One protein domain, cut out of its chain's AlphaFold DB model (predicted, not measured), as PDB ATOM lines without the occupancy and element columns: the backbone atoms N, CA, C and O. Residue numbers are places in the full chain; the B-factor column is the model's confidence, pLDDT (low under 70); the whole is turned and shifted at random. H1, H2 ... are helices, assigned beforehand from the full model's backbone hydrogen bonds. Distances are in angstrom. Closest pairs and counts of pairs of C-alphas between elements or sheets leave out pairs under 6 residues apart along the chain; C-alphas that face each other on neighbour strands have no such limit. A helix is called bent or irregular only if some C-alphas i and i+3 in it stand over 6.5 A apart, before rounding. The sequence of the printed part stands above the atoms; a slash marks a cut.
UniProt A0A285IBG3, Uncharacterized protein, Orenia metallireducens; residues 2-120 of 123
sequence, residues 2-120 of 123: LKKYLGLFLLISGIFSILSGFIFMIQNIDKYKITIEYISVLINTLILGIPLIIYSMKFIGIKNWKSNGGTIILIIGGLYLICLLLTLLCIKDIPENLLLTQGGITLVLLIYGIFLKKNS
ATOM      1  N   LEU A   2     -26.797 -13.484  29.144       82.88
ATOM      2  CA  LEU A   2     -27.788 -14.223  28.336       82.88
ATOM      3  C   LEU A   2     -27.298 -15.572  27.766       82.88
ATOM      4  O   LEU A   2     -27.985 -16.579  27.891       82.88
ATOM      5  N   LYS A   3     -26.070 -15.622  27.227       79.25
ATOM      6  CA  LYS A   3     -25.457 -16.862  26.708       79.25
ATOM      7  C   LYS A   3     -25.351 -17.973  27.765       79.25
ATOM      8  O   LYS A   3     -25.594 -19.125  27.442       79.25
ATOM      9  N   LYS A   4     -25.047 -17.637  29.024       80.06
ATOM     10  CA  LYS A   4     -24.934 -18.625  30.111       80.06
ATOM     11  C   LYS A   4     -26.298 -19.191  30.508       80.06
ATOM     12  O   LYS A   4     -26.397 -20.390  30.732       80.06
ATOM     13  N   TYR A   5     -27.337 -18.356  30.537       86.56
ATOM     14  CA  TYR A   5     -28.711 -18.804  30.792       86.56
ATOM     15  C   TYR A   5     -29.240 -19.693  29.667       86.56
ATOM     16  O   TYR A   5     -29.840 -20.724  29.948       86.56
ATOM     17  N   LEU A   6     -28.942 -19.350  28.409       87.06
ATOM     18  CA  LEU A   6     -29.240 -20.214  27.268       87.06
ATOM     19  C   LEU A   6     -28.521 -21.565  27.390       87.06
ATOM     20  O   LEU A   6     -29.133 -22.605  27.189       87.06
ATOM     21  N   GLY A   7     -27.241 -21.560  27.782       84.44
ATOM     22  CA  GLY A   7     -26.498 -22.786  28.067       84.44
ATOM     23  C   GLY A   7     -27.162 -23.628  29.155       84.44
ATOM     24  O   GLY A   7     -27.428 -24.802  28.938       84.44
ATOM     25  N   LEU A   8     -27.514 -23.027  30.292       86.00
ATOM     26  CA  LEU A   8     -28.197 -23.728  31.381       86.00
ATOM     27  C   LEU A   8     -29.548 -24.318  30.936       86.00
ATOM     28  O   LEU A   8     -29.868 -25.453  31.273       86.00
ATOM     29  N   PHE A   9     -30.313 -23.575  30.136       89.75
ATOM     30  CA  PHE A   9     -31.580 -24.036  29.573       89.75
ATOM     31  C   PHE A   9     -31.397 -25.251  28.650       89.75
ATOM     32  O   PHE A   9     -32.142 -26.227  28.756       89.75
ATOM     33  N   LEU A  10     -30.379 -25.224  27.782       87.19
ATOM     34  CA  LEU A  10     -30.036 -26.348  26.903       87.19
ATOM     35  C   LEU A  10     -29.586 -27.574  27.705       87.19
ATOM     36  O   LEU A  10     -29.965 -28.691  27.365       87.19
ATOM     37  N   LEU A  11     -28.829 -27.371  28.788       84.44
ATOM     38  CA  LEU A  11     -28.404 -28.445  29.688       84.44
ATOM     39  C   LEU A  11     -29.616 -29.133  30.327       84.44
ATOM     40  O   LEU A  11     -29.739 -30.352  30.252       84.44
ATOM     41  N   ILE A  12     -30.524 -28.347  30.914       86.75
ATOM     42  CA  ILE A  12     -31.744 -28.855  31.555       86.75
ATOM     43  C   ILE A  12     -32.608 -29.592  30.529       86.75
ATOM     44  O   ILE A  12     -33.019 -30.721  30.777       86.75
ATOM     45  N   SER A  13     -32.822 -29.000  29.351       85.75
ATOM     46  CA  SER A  13     -33.609 -29.612  28.272       85.75
ATOM     47  C   SER A  13     -33.001 -30.935  27.793       85.75
ATOM     48  O   SER A  13     -33.720 -31.913  27.602       85.75
ATOM     49  N   GLY A  14     -31.672 -30.997  27.650       83.94
ATOM     50  CA  GLY A  14     -30.970 -32.220  27.270       83.94
ATOM     51  C   GLY A  14     -31.094 -33.326  28.320       83.94
ATOM     52  O   GLY A  14     -31.376 -34.469  27.969       83.94
ATOM     53  N   ILE A  15     -30.961 -32.986  29.606       84.00
ATOM     54  CA  ILE A  15     -31.139 -33.936  30.717       84.00
ATOM     55  C   ILE A  15     -32.582 -34.454  30.770       84.00
ATOM     56  O   ILE A  15     -32.788 -35.662  30.853       84.00
ATOM     57  N   PHE A  16     -33.580 -33.569  30.672       82.25
ATOM     58  CA  PHE A  16     -34.994 -33.958  30.672       82.25
ATOM     59  C   PHE A  16     -35.367 -34.833  29.473       82.25
ATOM     60  O   PHE A  16     -36.140 -35.772  29.640       82.25
ATOM     61  N   SER A  17     -34.791 -34.570  28.294       85.75
ATOM     62  CA  SER A  17     -34.956 -35.425  27.113       85.75
ATOM     63  C   SER A  17     -34.474 -36.847  27.394       85.75
ATOM     64  O   SER A  17     -35.207 -37.803  27.174       85.75
ATOM     65  N   ILE A  18     -33.265 -37.007  27.938       82.50
ATOM     66  CA  ILE A  18     -32.720 -38.337  28.245       82.50
ATOM     67  C   ILE A  18     -33.561 -39.029  29.328       82.50
ATOM     68  O   ILE A  18     -33.931 -40.192  29.173       82.50
ATOM     69  N   LEU A  19     -33.911 -38.311  30.401       80.38
ATOM     70  CA  LEU A  19     -34.736 -38.845  31.488       80.38
ATOM     71  C   LEU A  19     -36.109 -39.319  31.002       80.38
ATOM     72  O   LEU A  19     -36.552 -40.381  31.428       80.38
ATOM     73  N   SER A  20     -36.773 -38.583  30.107       79.06
ATOM     74  CA  SER A  20     -38.082 -38.988  29.587       79.06
ATOM     75  C   SER A  20     -38.001 -40.272  28.757       79.06
ATOM     76  O   SER A  20     -38.872 -41.127  28.896       79.06
ATOM     77  N   GLY A  21     -36.926 -40.467  27.985       80.06
ATOM     78  CA  GLY A  21     -36.662 -41.721  27.274       80.06
ATOM     79  C   GLY A  21     -36.479 -42.915  28.211       80.06
ATOM     80  O   GLY A  21     -37.056 -43.979  27.982       80.06
ATOM     81  N   PHE A  22     -35.735 -42.735  29.308       76.44
ATOM     82  CA  PHE A  22     -35.570 -43.774  30.332       76.44
ATOM     83  C   PHE A  22     -36.870 -44.071  31.086       76.44
ATOM     84  O   PHE A  22     -37.208 -45.238  31.268       76.44
ATOM     85  N   ILE A  23     -37.620 -43.042  31.495       78.94
ATOM     86  CA  ILE A  23     -38.918 -43.203  32.168       78.94
ATOM     87  C   ILE A  23     -39.891 -43.958  31.259       78.94
ATOM     88  O   ILE A  23     -40.535 -44.902  31.711       78.94
ATOM     89  N   PHE A  24     -39.946 -43.598  29.974       77.00
ATOM     90  CA  PHE A  24     -40.782 -44.277  28.989       77.00
ATOM     91  C   PHE A  24     -40.400 -45.754  28.836       77.00
ATOM     92  O   PHE A  24     -41.279 -46.613  28.817       77.00
ATOM     93  N   MET A  25     -39.104 -46.075  28.794       76.00
ATOM     94  CA  MET A  25     -38.643 -47.464  28.730       76.00
ATOM     95  C   MET A  25     -39.012 -48.259  29.992       76.00
ATOM     96  O   MET A  25     -39.473 -49.389  29.880       76.00
ATOM     97  N   ILE A  26     -38.842 -47.676  31.187       71.94
ATOM     98  CA  ILE A  26     -39.138 -48.335  32.471       71.94
ATOM     99  C   ILE A  26     -40.641 -48.588  32.632       71.94
ATOM    100  O   ILE A  26     -41.034 -49.677  33.041       71.94
ATOM    101  N   GLN A  27     -41.486 -47.612  32.287       72.19
ATOM    102  CA  GLN A  27     -42.946 -47.751  32.373       72.19
ATOM    103  C   GLN A  27     -43.495 -48.832  31.439       72.19
ATOM    104  O   GLN A  27     -44.506 -49.452  31.749       72.19
ATOM    105  N   ASN A  28     -42.826 -49.068  30.311       68.75
ATOM    106  CA  ASN A  28     -43.252 -50.030  29.299       68.75
ATOM    107  C   ASN A  28     -42.440 -51.334  29.328       68.75
ATOM    108  O   ASN A  28     -42.516 -52.133  28.398       68.75
ATOM    109  N   ILE A  29     -41.672 -51.573  30.397       66.31
ATOM    110  CA  ILE A  29     -40.861 -52.789  30.561       66.31
ATOM    111  C   ILE A  29     -41.697 -54.013  30.967       66.31
ATOM    112  O   ILE A  29     -41.171 -55.121  31.115       66.31
ATOM    113  N   ASP A  30     -43.007 -53.825  31.132       50.16
ATOM    114  CA  ASP A  30     -43.938 -54.871  31.514       50.16
ATOM    115  C   ASP A  30     -43.879 -56.039  30.509       50.16
ATOM    116  O   ASP A  30     -44.217 -55.909  29.333       50.16
ATOM    117  N   LYS A  31     -43.476 -57.214  31.019       47.81
ATOM    118  CA  LYS A  31     -43.460 -58.540  30.359       47.81
ATOM    119  C   LYS A  31     -42.268 -58.904  29.461       47.81
ATOM    120  O   LYS A  31     -42.485 -59.531  28.426       47.81
ATOM    121  N   TYR A  32     -41.019 -58.627  29.853       50.56
ATOM    122  CA  TYR A  32     -39.805 -59.226  29.237       50.56
ATOM    123  C   TYR A  32     -39.652 -59.043  27.710       50.56
ATOM    124  O   TYR A  32     -38.734 -59.588  27.100       50.56
ATOM    125  N   LYS A  33     -40.522 -58.257  27.077       56.19
ATOM    126  CA  LYS A  33     -40.464 -57.907  25.668       56.19
ATOM    127  C   LYS A  33     -40.017 -56.468  25.606       56.19
ATOM    128  O   LYS A  33     -40.826 -55.549  25.546       56.19
ATOM    129  N   ILE A  34     -38.703 -56.284  25.627       59.66
ATOM    130  CA  ILE A  34     -38.125 -55.038  25.149       59.66
ATOM    131  C   ILE A  34     -38.463 -54.971  23.657       59.66
ATOM    132  O   ILE A  34     -37.807 -55.591  22.821       59.66
ATOM    133  N   THR A  35     -39.556 -54.287  23.332       66.75
ATOM    134  CA  THR A  35     -39.950 -54.036  21.951       66.75
ATOM    135  C   THR A  35     -38.962 -53.052  21.336       66.75
ATOM    136  O   THR A  35     -38.534 -52.086  21.971       66.75
ATOM    137  N   ILE A  36     -38.630 -53.282  20.068       65.50
ATOM    138  CA  ILE A  36     -37.782 -52.412  19.239       65.50
ATOM    139  C   ILE A  36     -38.213 -50.938  19.316       65.50
ATOM    140  O   ILE A  36     -37.375 -50.040  19.294       65.50
ATOM    141  N   GLU A  37     -39.514 -50.688  19.447       68.56
ATOM    142  CA  GLU A  37     -40.093 -49.353  19.581       68.56
ATOM    143  C   GLU A  37     -39.572 -48.599  20.816       68.56
ATOM    144  O   GLU A  37     -39.182 -47.438  20.708       68.56
ATOM    145  N   TYR A  38     -39.454 -49.264  21.969       74.19
ATOM    146  CA  TYR A  38     -38.961 -48.644  23.204       74.19
ATOM    147  C   TYR A  38     -37.469 -48.323  23.125       74.19
ATOM    148  O   TYR A  38     -37.039 -47.248  23.545       74.19
ATOM    149  N   ILE A  39     -36.695 -49.227  22.517       70.81
ATOM    150  CA  ILE A  39     -35.285 -48.990  22.200       70.81
ATOM    151  C   ILE A  39     -35.173 -47.766  21.279       70.81
ATOM    152  O   ILE A  39     -34.391 -46.859  21.558       70.81
ATOM    153  N   SER A  40     -36.003 -47.684  20.235       71.00
ATOM    154  CA  SER A  40     -36.017 -46.558  19.294       71.00
ATOM    155  C   SER A  40     -36.366 -45.224  19.958       71.00
ATOM    156  O   SER A  40     -35.764 -44.204  19.620       71.00
ATOM    157  N   VAL A  41     -37.311 -45.203  20.903       78.56
ATOM    158  CA  VAL A  41     -37.658 -43.987  21.654       78.56
ATOM    159  C   VAL A  41     -36.493 -43.540  22.535       78.56
ATOM    160  O   VAL A  41     -36.104 -42.372  22.472       78.56
ATOM    161  N   LEU A  42     -35.869 -44.458  23.281       78.12
ATOM    162  CA  LEU A  42     -34.683 -44.145  24.084       78.12
ATOM    163  C   LEU A  42     -33.559 -43.562  23.210       78.12
ATOM    164  O   LEU A  42     -32.957 -42.546  23.552       78.12
ATOM    165  N   ILE A  43     -33.328 -44.136  22.032       74.25
ATOM    166  CA  ILE A  43     -32.313 -43.661  21.086       74.25
ATOM    167  C   ILE A  43     -32.618 -42.251  20.584       74.25
ATOM    168  O   ILE A  43     -31.743 -41.388  20.628       74.25
ATOM    169  N   ASN A  44     -33.853 -41.984  20.156       78.12
ATOM    170  CA  ASN A  44     -34.243 -40.652  19.691       78.12
ATOM    171  C   ASN A  44     -34.032 -39.597  20.783       78.12
ATOM    172  O   ASN A  44     -33.510 -38.512  20.515       78.12
ATOM    173  N   THR A  45     -34.354 -39.932  22.034       83.88
ATOM    174  CA  THR A  45     -34.118 -39.022  23.160       83.88
ATOM    175  C   THR A  45     -32.637 -38.800  23.473       83.88
ATOM    176  O   THR A  45     -32.267 -37.692  23.866       83.88
ATOM    177  N   LEU A  46     -31.777 -39.802  23.249       79.62
ATOM    178  CA  LEU A  46     -30.321 -39.682  23.377       79.62
ATOM    179  C   LEU A  46     -29.732 -38.816  22.255       79.62
ATOM    180  O   LEU A  46     -28.968 -37.895  22.536       79.62
ATOM    181  N   ILE A  47     -30.128 -39.049  20.998       80.19
ATOM    182  CA  ILE A  47     -29.677 -38.267  19.833       80.19
ATOM    183  C   ILE A  47     -30.040 -36.792  19.980       80.19
ATOM    184  O   ILE A  47     -29.257 -35.940  19.579       80.19
ATOM    185  N   LEU A  48     -31.199 -36.476  20.560       82.19
ATOM    186  CA  LEU A  48     -31.597 -35.095  20.829       82.19
ATOM    187  C   LEU A  48     -30.916 -34.531  22.084       82.19
ATOM    188  O   LEU A  48     -30.452 -33.390  22.081       82.19
ATOM    189  N   GLY A  49     -30.810 -35.324  23.152       84.56
ATOM    190  CA  GLY A  49     -30.285 -34.876  24.441       84.56
ATOM    191  C   GLY A  49     -28.781 -34.595  24.442       84.56
ATOM    192  O   GLY A  49     -28.335 -33.601  25.017       84.56
ATOM    193  N   ILE A  50     -27.980 -35.422  23.766       83.31
ATOM    194  CA  ILE A  50     -26.512 -35.315  23.786       83.31
ATOM    195  C   ILE A  50     -26.014 -34.030  23.107       83.31
ATOM    196  O   ILE A  50     -25.217 -33.320  23.725       83.31
ATOM    197  N   PRO A  51     -26.471 -33.653  21.894       83.75
ATOM    198  CA  PRO A  51     -26.101 -32.379  21.291       83.75
ATOM    199  C   PRO A  51     -26.495 -31.193  22.168       83.75
ATOM    200  O   PRO A  51     -25.689 -30.279  22.323       83.75
ATOM    201  N   LEU A  52     -27.683 -31.213  22.786       85.50
ATOM    202  CA  LEU A  52     -28.126 -30.151  23.695       85.50
ATOM    203  C   LEU A  52     -27.163 -29.984  24.876       85.50
ATOM    204  O   LEU A  52     -26.741 -28.864  25.171       85.50
ATOM    205  N   ILE A  53     -26.736 -31.092  25.488       84.25
ATOM    206  CA  ILE A  53     -25.739 -31.077  26.561       84.25
ATOM    207  C   ILE A  53     -24.404 -30.533  26.036       84.25
ATOM    208  O   ILE A  53     -23.833 -29.638  26.647       84.25
ATOM    209  N   ILE A  54     -23.919 -30.964  24.875       84.06
ATOM    210  CA  ILE A  54     -22.629 -30.500  24.336       84.06
ATOM    211  C   ILE A  54     -22.653 -29.006  23.991       84.06
ATOM    212  O   ILE A  54     -21.724 -28.268  24.332       84.06
ATOM    213  N   TYR A  55     -23.727 -28.528  23.364       85.25
ATOM    214  CA  TYR A  55     -23.901 -27.107  23.081       85.25
ATOM    215  C   TYR A  55     -24.053 -26.293  24.366       85.25
ATOM    216  O   TYR A  55     -23.521 -25.184  24.441       85.25
ATOM    217  N   SER A  56     -24.682 -26.844  25.408       88.06
ATOM    218  CA  SER A  56     -24.740 -26.188  26.716       88.06
ATOM    219  C   SER A  56     -23.344 -25.908  27.279       88.06
ATOM    220  O   SER A  56     -23.073 -24.791  27.721       88.06
ATOM    221  N   MET A  57     -22.422 -26.871  27.164       84.75
ATOM    222  CA  MET A  57     -21.043 -26.741  27.642       84.75
ATOM    223  C   MET A  57     -20.308 -25.603  26.922       84.75
ATOM    224  O   MET A  57     -19.594 -24.826  27.563       84.75
ATOM    225  N   LYS A  58     -20.548 -25.439  25.611       85.56
ATOM    226  CA  LYS A  58     -20.030 -24.311  24.819       85.56
ATOM    227  C   LYS A  58     -20.544 -22.967  25.340       85.56
ATOM    228  O   LYS A  58     -19.770 -22.025  25.493       85.56
ATOM    229  N   PHE A  59     -21.842 -22.863  25.618       85.50
ATOM    230  CA  PHE A  59     -22.478 -21.617  26.057       85.50
ATOM    231  C   PHE A  59     -22.160 -21.233  27.510       85.50
ATOM    232  O   PHE A  59     -22.098 -20.043  27.834       85.50
ATOM    233  N   ILE A  60     -21.922 -22.223  28.372       85.25
ATOM    234  CA  ILE A  60     -21.495 -22.032  29.767       85.25
ATOM    235  C   ILE A  60     -20.012 -21.617  29.838       85.25
ATOM    236  O   ILE A  60     -19.609 -20.941  30.787       85.25
ATOM    237  N   GLY A  61     -19.225 -21.929  28.802       82.44
ATOM    238  CA  GLY A  61     -17.804 -21.589  28.708       82.44
ATOM    239  C   GLY A  61     -16.889 -22.655  29.310       82.44
ATOM    240  O   GLY A  61     -15.835 -22.327  29.850       82.44
ATOM    241  N   ILE A  62     -17.292 -23.928  29.250       82.50
ATOM    242  CA  ILE A  62     -16.468 -25.044  29.719       82.50
ATOM    243  C   ILE A  62     -15.263 -25.203  28.782       82.50
ATOM    244  O   ILE A  62     -15.417 -25.378  27.571       82.50
ATOM    245  N   LYS A  63     -14.049 -25.155  29.345       81.50
ATOM    246  CA  LYS A  63     -12.819 -25.455  28.599       81.50
ATOM    247  C   LYS A  63     -12.868 -26.892  28.075       81.50
ATOM    248  O   LYS A  63     -13.388 -27.778  28.748       81.50
ATOM    249  N   ASN A  64     -12.335 -27.123  26.878       82.56
ATOM    250  CA  ASN A  64     -12.303 -28.440  26.229       82.56
ATOM    251  C   ASN A  64     -13.690 -29.076  26.013       82.56
ATOM    252  O   ASN A  64     -13.797 -30.298  25.886       82.56
ATOM    253  N   TRP A  65     -14.762 -28.274  25.930       84.25
ATOM    254  CA  TRP A  65     -16.124 -28.775  25.695       84.25
ATOM    255  C   TRP A  65     -16.223 -29.654  24.441       84.25
ATOM    256  O   TRP A  65     -16.969 -30.630  24.448       84.25
ATOM    257  N   LYS A  66     -15.432 -29.360  23.397       82.06
ATOM    258  CA  LYS A  66     -15.353 -30.181  22.181       82.06
ATOM    259  C   LYS A  66     -14.811 -31.587  22.469       82.06
ATOM    260  O   LYS A  66     -15.411 -32.573  22.053       82.06
ATOM    261  N   SER A  67     -13.715 -31.678  23.228       84.62
ATOM    262  CA  SER A  67     -13.073 -32.952  23.592       84.62
ATOM    263  C   SER A  67     -13.968 -33.799  24.494       84.62
ATOM    264  O   SER A  67     -14.182 -34.993  24.258       84.62
ATOM    265  N   ASN A  68     -14.553 -33.148  25.505       84.00
ATOM    266  CA  ASN A  68     -15.447 -33.783  26.465       84.00
ATOM    267  C   ASN A  68     -16.736 -34.246  25.776       84.00
ATOM    268  O   ASN A  68     -17.143 -35.393  25.940       84.00
ATOM    269  N   GLY A  69     -17.328 -33.396  24.932       82.25
ATOM    270  CA  GLY A  69     -18.510 -33.734  24.144       82.25
ATOM    271  C   GLY A  69     -18.261 -34.869  23.154       82.25
ATOM    272  O   GLY A  69     -19.056 -35.803  23.086       82.25
ATOM    273  N   GLY A  70     -17.124 -34.849  22.450       82.31
ATOM    274  CA  GLY A  70     -16.715 -35.941  21.566       82.31
ATOM    275  C   GLY A  70     -16.561 -37.269  22.308       82.31
ATOM    276  O   GLY A  70     -17.024 -38.300  21.830       82.31
ATOM    277  N   THR A  71     -15.991 -37.251  23.515       84.06
ATOM    278  CA  THR A  71     -15.857 -38.454  24.354       84.06
ATOM    279  C   THR A  71     -17.216 -38.996  24.808       84.06
ATOM    280  O   THR A  71     -17.440 -40.200  24.727       84.06
ATOM    281  N   ILE A  72     -18.146 -38.124  25.210       82.75
ATOM    282  CA  ILE A  72     -19.516 -38.514  25.583       82.75
ATOM    283  C   ILE A  72     -20.244 -39.160  24.396       82.75
ATOM    284  O   ILE A  72     -20.837 -40.227  24.549       82.75
ATOM    285  N   ILE A  73     -20.157 -38.561  23.201       84.56
ATOM    286  CA  ILE A  73     -20.763 -39.123  21.983       84.56
ATOM    287  C   ILE A  73     -20.181 -40.502  21.668       84.56
ATOM    288  O   ILE A  73     -20.934 -41.406  21.323       84.56
ATOM    289  N   LEU A  74     -18.864 -40.685  21.804       84.44
ATOM    290  CA  LEU A  74     -18.215 -41.972  21.544       84.44
ATOM    291  C   LEU A  74     -18.671 -43.065  22.510       84.44
ATOM    292  O   LEU A  74     -18.939 -44.180  22.073       84.44
ATOM    293  N   ILE A  75     -18.793 -42.748  23.802       81.75
ATOM    294  CA  ILE A  75     -19.289 -43.698  24.806       81.75
ATOM    295  C   ILE A  75     -20.721 -44.118  24.468       81.75
ATOM    296  O   ILE A  75     -21.032 -45.307  24.480       81.75
ATOM    297  N   ILE A  76     -21.580 -43.161  24.117       77.75
ATOM    298  CA  ILE A  76     -22.987 -43.448  23.828       77.75
ATOM    299  C   ILE A  76     -23.144 -44.180  22.493       77.75
ATOM    300  O   ILE A  76     -23.887 -45.151  22.424       77.75
ATOM    301  N   GLY A  77     -22.397 -43.790  21.458       79.44
ATOM    302  CA  GLY A  77     -22.353 -44.517  20.188       79.44
ATOM    303  C   GLY A  77     -21.850 -45.956  20.352       79.44
ATOM    304  O   GLY A  77     -22.400 -46.867  19.743       79.44
ATOM    305  N   GLY A  78     -20.855 -46.183  21.217       77.00
ATOM    306  CA  GLY A  78     -20.347 -47.520  21.540       77.00
ATOM    307  C   GLY A  78     -21.354 -48.378  22.310       77.00
ATOM    308  O   GLY A  78     -21.622 -49.510  21.912       77.00
ATOM    309  N   LEU A  79     -21.963 -47.831  23.369       76.06
ATOM    310  CA  LEU A  79     -23.064 -48.484  24.094       76.06
ATOM    311  C   LEU A  79     -24.212 -48.841  23.149       76.06
ATOM    312  O   LEU A  79     -24.792 -49.921  23.241       76.06
ATOM    313  N   TYR A  80     -24.507 -47.948  22.211       74.00
ATOM    314  CA  TYR A  80     -25.569 -48.150  21.252       74.00
ATOM    315  C   TYR A  80     -25.277 -49.290  20.267       74.00
ATOM    316  O   TYR A  80     -26.133 -50.148  20.050       74.00
ATOM    317  N   LEU A  81     -24.047 -49.367  19.748       77.50
ATOM    318  CA  LEU A  81     -23.604 -50.478  18.904       77.50
ATOM    319  C   LEU A  81     -23.764 -51.831  19.617       77.50
ATOM    320  O   LEU A  81     -24.234 -52.794  19.015       77.50
ATOM    321  N   ILE A  82     -23.427 -51.897  20.909       77.56
ATOM    322  CA  ILE A  82     -23.597 -53.108  21.723       77.56
ATOM    323  C   ILE A  82     -25.082 -53.476  21.839       77.56
ATOM    324  O   ILE A  82     -25.441 -54.631  21.618       77.56
ATOM    325  N   CYS A  83     -25.962 -52.510  22.122       72.00
ATOM    326  CA  CYS A  83     -27.407 -52.748  22.180       72.00
ATOM    327  C   CYS A  83     -27.975 -53.249  20.846       72.00
ATOM    328  O   CYS A  83     -28.793 -54.170  20.837       72.00
ATOM    329  N   LEU A  84     -27.534 -52.683  19.718       71.44
ATOM    330  CA  LEU A  84     -27.945 -53.125  18.385       71.44
ATOM    331  C   LEU A  84     -27.524 -54.580  18.129       71.44
ATOM    332  O   LEU A  84     -28.341 -55.386  17.686       71.44
ATOM    333  N   LEU A  85     -26.279 -54.932  18.468       74.19
ATOM    334  CA  LEU A  85     -25.757 -56.296  18.342       74.19
ATOM    335  C   LEU A  85     -26.517 -57.291  19.230       74.19
ATOM    336  O   LEU A  85     -26.870 -58.370  18.770       74.19
ATOM    337  N   LEU A  86     -26.828 -56.929  20.476       66.12
ATOM    338  CA  LEU A  86     -27.640 -57.771  21.362       66.12
ATOM    339  C   LEU A  86     -29.069 -57.949  20.832       66.12
ATOM    340  O   LEU A  86     -29.619 -59.044  20.895       66.12
ATOM    341  N   THR A  87     -29.660 -56.896  20.266       68.25
ATOM    342  CA  THR A  87     -31.006 -56.957  19.676       68.25
ATOM    343  C   THR A  87     -31.025 -57.882  18.456       68.25
ATOM    344  O   THR A  87     -31.913 -58.724  18.350       68.25
ATOM    345  N   LEU A  88     -30.004 -57.793  17.594       68.31
ATOM    346  CA  LEU A  88     -29.771 -58.702  16.465       68.31
ATOM    347  C   LEU A  88     -29.628 -60.172  16.893       68.31
ATOM    348  O   LEU A  88     -30.077 -61.062  16.178       68.31
ATOM    349  N   LEU A  89     -29.016 -60.436  18.050       69.69
ATOM    350  CA  LEU A  89     -28.867 -61.794  18.587       69.69
ATOM    351  C   LEU A  89     -30.171 -62.345  19.187       69.69
ATOM    352  O   LEU A  89     -30.385 -63.557  19.175       69.69
ATOM    353  N   CYS A  90     -31.037 -61.475  19.713       66.25
ATOM    354  CA  CYS A  90     -32.253 -61.864  20.433       66.25
ATOM    355  C   CYS A  90     -33.524 -61.894  19.566       66.25
ATOM    356  O   CYS A  90     -34.485 -62.572  19.931       66.25
ATOM    357  N   ILE A  91     -33.569 -61.164  18.447       68.19
ATOM    358  CA  ILE A  91     -34.764 -61.028  17.602       68.19
ATOM    359  C   ILE A  91     -34.454 -61.555  16.199       68.19
ATOM    360  O   ILE A  91     -33.624 -60.993  15.491       68.19
ATOM    361  N   LYS A  92     -35.143 -62.628  15.791       58.22
ATOM    362  CA  LYS A  92     -34.855 -63.349  14.538       58.22
ATOM    363  C   LYS A  92     -35.292 -62.643  13.246       58.22
ATOM    364  O   LYS A  92     -34.794 -63.022  12.199       58.22
ATOM    365  N   ASP A  93     -36.130 -61.608  13.317       67.56
ATOM    366  CA  ASP A  93     -36.672 -60.907  12.141       67.56
ATOM    367  C   ASP A  93     -36.761 -59.392  12.392       67.56
ATOM    368  O   ASP A  93     -37.835 -58.823  12.597       67.56
ATOM    369  N   ILE A  94     -35.609 -58.719  12.437       67.50
ATOM    370  CA  ILE A  94     -35.571 -57.253  12.519       67.50
ATOM    371  C   ILE A  94     -35.782 -56.679  11.111       67.50
ATOM    372  O   ILE A  94     -35.077 -57.090  10.189       67.50
ATOM    373  N   PRO A  95     -36.692 -55.703  10.921       72.94
ATOM    374  CA  PRO A  95     -36.874 -55.056   9.627       72.94
ATOM    375  C   PRO A  95     -35.557 -54.446   9.126       72.94
ATOM    376  O   PRO A  95     -34.951 -53.629   9.822       72.94
ATOM    377  N   GLU A  96     -35.140 -54.782   7.904       72.75
ATOM    378  CA  GLU A  96     -33.883 -54.306   7.298       72.75
ATOM    379  C   GLU A  96     -33.757 -52.777   7.319       72.75
ATOM    380  O   GLU A  96     -32.717 -52.229   7.680       72.75
ATOM    381  N   ASN A  97     -34.854 -52.075   7.021       69.56
ATOM    382  CA  ASN A  97     -34.917 -50.611   7.028       69.56
ATOM    383  C   ASN A  97     -34.594 -50.032   8.407       69.56
ATOM    384  O   ASN A  97     -33.946 -48.989   8.524       69.56
ATOM    385  N   LEU A  98     -35.044 -50.713   9.461       69.00
ATOM    386  CA  LEU A  98     -34.780 -50.309  10.829       69.00
ATOM    387  C   LEU A  98     -33.313 -50.570  11.172       69.00
ATOM    388  O   LEU A  98     -32.662 -49.685  11.713       69.00
ATOM    389  N   LEU A  99     -32.763 -51.717  10.773       71.50
ATOM    390  CA  LEU A  99     -31.348 -52.024  10.973       71.50
ATOM    391  C   LEU A  99     -30.424 -51.015  10.273       71.50
ATOM    392  O   LEU A  99     -29.473 -50.528  10.880       71.50
ATOM    393  N   LEU A 100     -30.734 -50.656   9.026       75.69
ATOM    394  CA  LEU A 100     -29.987 -49.673   8.239       75.69
ATOM    395  C   LEU A 100     -30.067 -48.273   8.847       75.69
ATOM    396  O   LEU A 100     -29.045 -47.603   8.981       75.69
ATOM    397  N   THR A 101     -31.261 -47.843   9.260       74.12
ATOM    398  CA  THR A 101     -31.455 -46.527   9.887       74.12
ATOM    399  C   THR A 101     -30.680 -46.439  11.201       74.12
ATOM    400  O   THR A 101     -29.948 -45.481  11.445       74.12
ATOM    401  N   GLN A 102     -30.773 -47.481  12.024       72.81
ATOM    402  CA  GLN A 102     -30.124 -47.555  13.325       72.81
ATOM    403  C   GLN A 102     -28.594 -47.712  13.224       72.81
ATOM    404  O   GLN A 102     -27.842 -47.040  13.937       72.81
ATOM    405  N   GLY A 103     -28.106 -48.519  12.280       74.38
ATOM    406  CA  GLY A 103     -26.682 -48.633  11.965       74.38
ATOM    407  C   GLY A 103     -26.102 -47.326  11.413       74.38
ATOM    408  O   GLY A 103     -25.039 -46.887  11.853       74.38
ATOM    409  N   GLY A 104     -26.833 -46.651  10.519       80.88
ATOM    410  CA  GLY A 104     -26.451 -45.352   9.961       80.88
ATOM    411  C   GLY A 104     -26.335 -44.264  11.029       80.88
ATOM    412  O   GLY A 104     -25.334 -43.552  11.079       80.88
ATOM    413  N   ILE A 105     -27.304 -44.184  11.945       80.56
ATOM    414  CA  ILE A 105     -27.261 -43.272  13.097       80.56
ATOM    415  C   ILE A 105     -26.038 -43.553  13.981       80.56
ATOM    416  O   ILE A 105     -25.325 -42.618  14.349       80.56
ATOM    417  N   THR A 106     -25.761 -44.826  14.292       79.12
ATOM    418  CA  THR A 106     -24.570 -45.216  15.070       79.12
ATOM    419  C   THR A 106     -23.293 -44.711  14.406       79.12
ATOM    420  O   THR A 106     -22.452 -44.089  15.055       79.12
ATOM    421  N   LEU A 107     -23.160 -44.943  13.098       82.25
ATOM    422  CA  LEU A 107     -21.989 -44.543  12.328       82.25
ATOM    423  C   LEU A 107     -21.810 -43.018  12.334       82.25
ATOM    424  O   LEU A 107     -20.706 -42.532  12.580       82.25
ATOM    425  N   VAL A 108     -22.892 -42.261  12.127       85.62
ATOM    426  CA  VAL A 108     -22.876 -40.791  12.166       85.62
ATOM    427  C   VAL A 108     -22.452 -40.281  13.542       85.62
ATOM    428  O   VAL A 108     -21.599 -39.395  13.620       85.62
ATOM    429  N   LEU A 109     -22.984 -40.854  14.628       81.50
ATOM    430  CA  LEU A 109     -22.588 -40.493  15.991       81.50
ATOM    431  C   LEU A 109     -21.099 -40.756  16.225       81.50
ATOM    432  O   LEU A 109     -20.392 -39.870  16.702       81.50
ATOM    433  N   LEU A 110     -20.597 -41.931  15.847       83.25
ATOM    434  CA  LEU A 110     -19.188 -42.281  16.024       83.25
ATOM    435  C   LEU A 110     -18.267 -41.342  15.235       83.25
ATOM    436  O   LEU A 110     -17.330 -40.786  15.809       83.25
ATOM    437  N   ILE A 111     -18.559 -41.094  13.953       88.12
ATOM    438  CA  ILE A 111     -17.787 -40.165  13.111       88.12
ATOM    439  C   ILE A 111     -17.802 -38.758  13.714       88.12
ATOM    440  O   ILE A 111     -16.752 -38.119  13.832       88.12
ATOM    441  N   TYR A 112     -18.971 -38.280  14.142       84.88
ATOM    442  CA  TYR A 112     -19.112 -36.958  14.741       84.88
ATOM    443  C   TYR A 112     -18.351 -36.842  16.069       84.88
ATOM    444  O   TYR A 112     -17.676 -35.840  16.300       84.88
ATOM    445  N   GLY A 113     -18.379 -37.879  16.911       83.25
ATOM    446  CA  GLY A 113     -17.613 -37.945  18.156       83.25
ATOM    447  C   GLY A 113     -16.098 -37.903  17.926       83.25
ATOM    448  O   GLY A 113     -15.399 -37.125  18.581       83.25
ATOM    449  N   ILE A 114     -15.592 -38.667  16.947       87.25
ATOM    450  CA  ILE A 114     -14.180 -38.627  16.525       87.25
ATOM    451  C   ILE A 114     -13.816 -37.225  16.028       87.25
ATOM    452  O   ILE A 114     -12.790 -36.681  16.432       87.25
ATOM    453  N   PHE A 115     -14.651 -36.626  15.180       87.62
ATOM    454  CA  PHE A 115     -14.424 -35.292  14.628       87.62
ATOM    455  C   PHE A 115     -14.356 -34.218  15.721       87.62
ATOM    456  O   PHE A 115     -13.415 -33.425  15.751       87.62
ATOM    457  N   LEU A 116     -15.310 -34.220  16.658       82.69
ATOM    458  CA  LEU A 116     -15.335 -33.305  17.804       82.69
ATOM    459  C   LEU A 116     -14.085 -33.445  18.673       82.69
ATOM    460  O   LEU A 116     -13.498 -32.443  19.078       82.69
ATOM    461  N   LYS A 117     -13.653 -34.685  18.917       82.25
ATOM    462  CA  LYS A 117     -12.453 -34.973  19.701       82.25
ATOM    463  C   LYS A 117     -11.179 -34.546  18.969       82.25
ATOM    464  O   LYS A 117     -10.337 -33.881  19.565       82.25
ATOM    465  N   LYS A 118     -11.052 -34.842  17.674       84.69
ATOM    466  CA  LYS A 118      -9.890 -34.463  16.855       84.69
ATOM    467  C   LYS A 118      -9.763 -32.946  16.690       84.69
ATOM    468  O   LYS A 118      -8.665 -32.422  16.761       84.69
ATOM    469  N   ASN A 119     -10.871 -32.224  16.540       78.38
ATOM    470  CA  ASN A 119     -10.850 -30.760  16.421       78.38
ATOM    471  C   ASN A 119     -10.753 -30.023  17.761       78.38
ATOM    472  O   ASN A 119     -10.806 -28.797  17.788       78.38
ATOM    473  N   SER A 120     -10.643 -30.750  18.871       71.44
ATOM    474  CA  SER A 120     -10.434 -30.155  20.190       71.44
ATOM    475  C   SER A 120      -8.959 -29.922  20.520       71.44
ATOM    476  O   SER A 120      -8.670 -29.189  21.452       71.44
TER     477      SER A 120
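This is residues 2 to 120 of the 123 residues of an uncharacterized protein of Orenia metallireducens (UniProt A0A285IBG3). Four long helices run back and forth side by side as two helical hairpins, H1 with H2 and H3 with H4, with broad contact inside each hairpin and much thinner contact between them. H2, H3 and H4 make a loosely joined triangle, an up-and-down bundle in which each helix runs against the one before it, and H1 packs on H2 away from H3 and H4. The printed part has 119 residues with four named helices in the order H1, H2, H3, H4 and no named strand; the class is all helix, with 100 of the printed residues in these helices. The whole is elongated, with spans of 49 by 31 by 18 A, and only just compact, close to loose, with a radius of gyration of the C-alphas of 15.7 A.

Begin with H3, which shares with H1 the greatest length in residues, 26. Find C-alpha 65 at (-16.124, -28.775, 25.695); from there H3, residues 65 to 90, runs 37.2 A to C-alpha 90 at (-32.253, -61.864, 20.433), and you will see y fall along the way. Look before it for H2, residues 36 to 60, which covers 36.0 A while y rises. H2 is neither bent nor irregular, but only just: C-alphas 48 and 51 are 6.1 A apart. Look after H3 for H4, residues 96 to 118, which runs 32.6 A and ends with C-alpha 118 at (-9.890, -34.463, 16.855). Go last to the first printed residue, where C-alpha 2 stands at (-27.788, -14.223, 28.336) and H1, residues 2 to 27, sets out on its 37.0 A.

Start from the bundle of H2, H3 and H4. H3 and H4 touch, and you will find their closest C-alphas at Gly 70 and Gly 113, 4.1 A apart. They run opposite ways at a shallow tilt of 24 degrees and form a helical hairpin, with 36 pairs of C-alphas within 8 A. Look next at H2 and H3, a helical hairpin too, which run opposite ways at a shallow tilt of 6 degrees. They touch with residues 50 to 58 of H2 and 65 to 73 of H3 alone, in 8 pairs of C-alphas within 8 A; the closest are those of Ile 54 and Gly 69, 5.2 A apart. H2 and H4 are near each other, with 10 pairs of C-alphas within 10 A. Now move outward to H1, which touches H2 with 57 pairs of C-alphas within 8 A. The closest are those of Gly 14 and Gly 49, 3.9 A apart, and the two helices form a helical hairpin, opposite ways at a shallow tilt of 17 degrees. H1 is apart from H3 and from H4. On the backbone, each O i to N i+4 pair is within hydrogen-bond range in H1, H3 and H4, and in H2 19 of 21 are.

Look for the two C-alphas farthest apart at Leu 2 and Lys 92, 51.5 A from each other; those of Leu 2 and Ser 120, the first and last printed, are 24.9 A apart. The printed part has no cut. The links from H2 to H3 and from H3 to H4 are tight, the link from H1 to H2 is short with 8 residues, and no link is long. Read the B-factor column for the model's confidence: the mean pLDDT of the printed part is 77.8, and 21 residues are under 70, namely 28 to 37, 86 to 94, and 97 to 98.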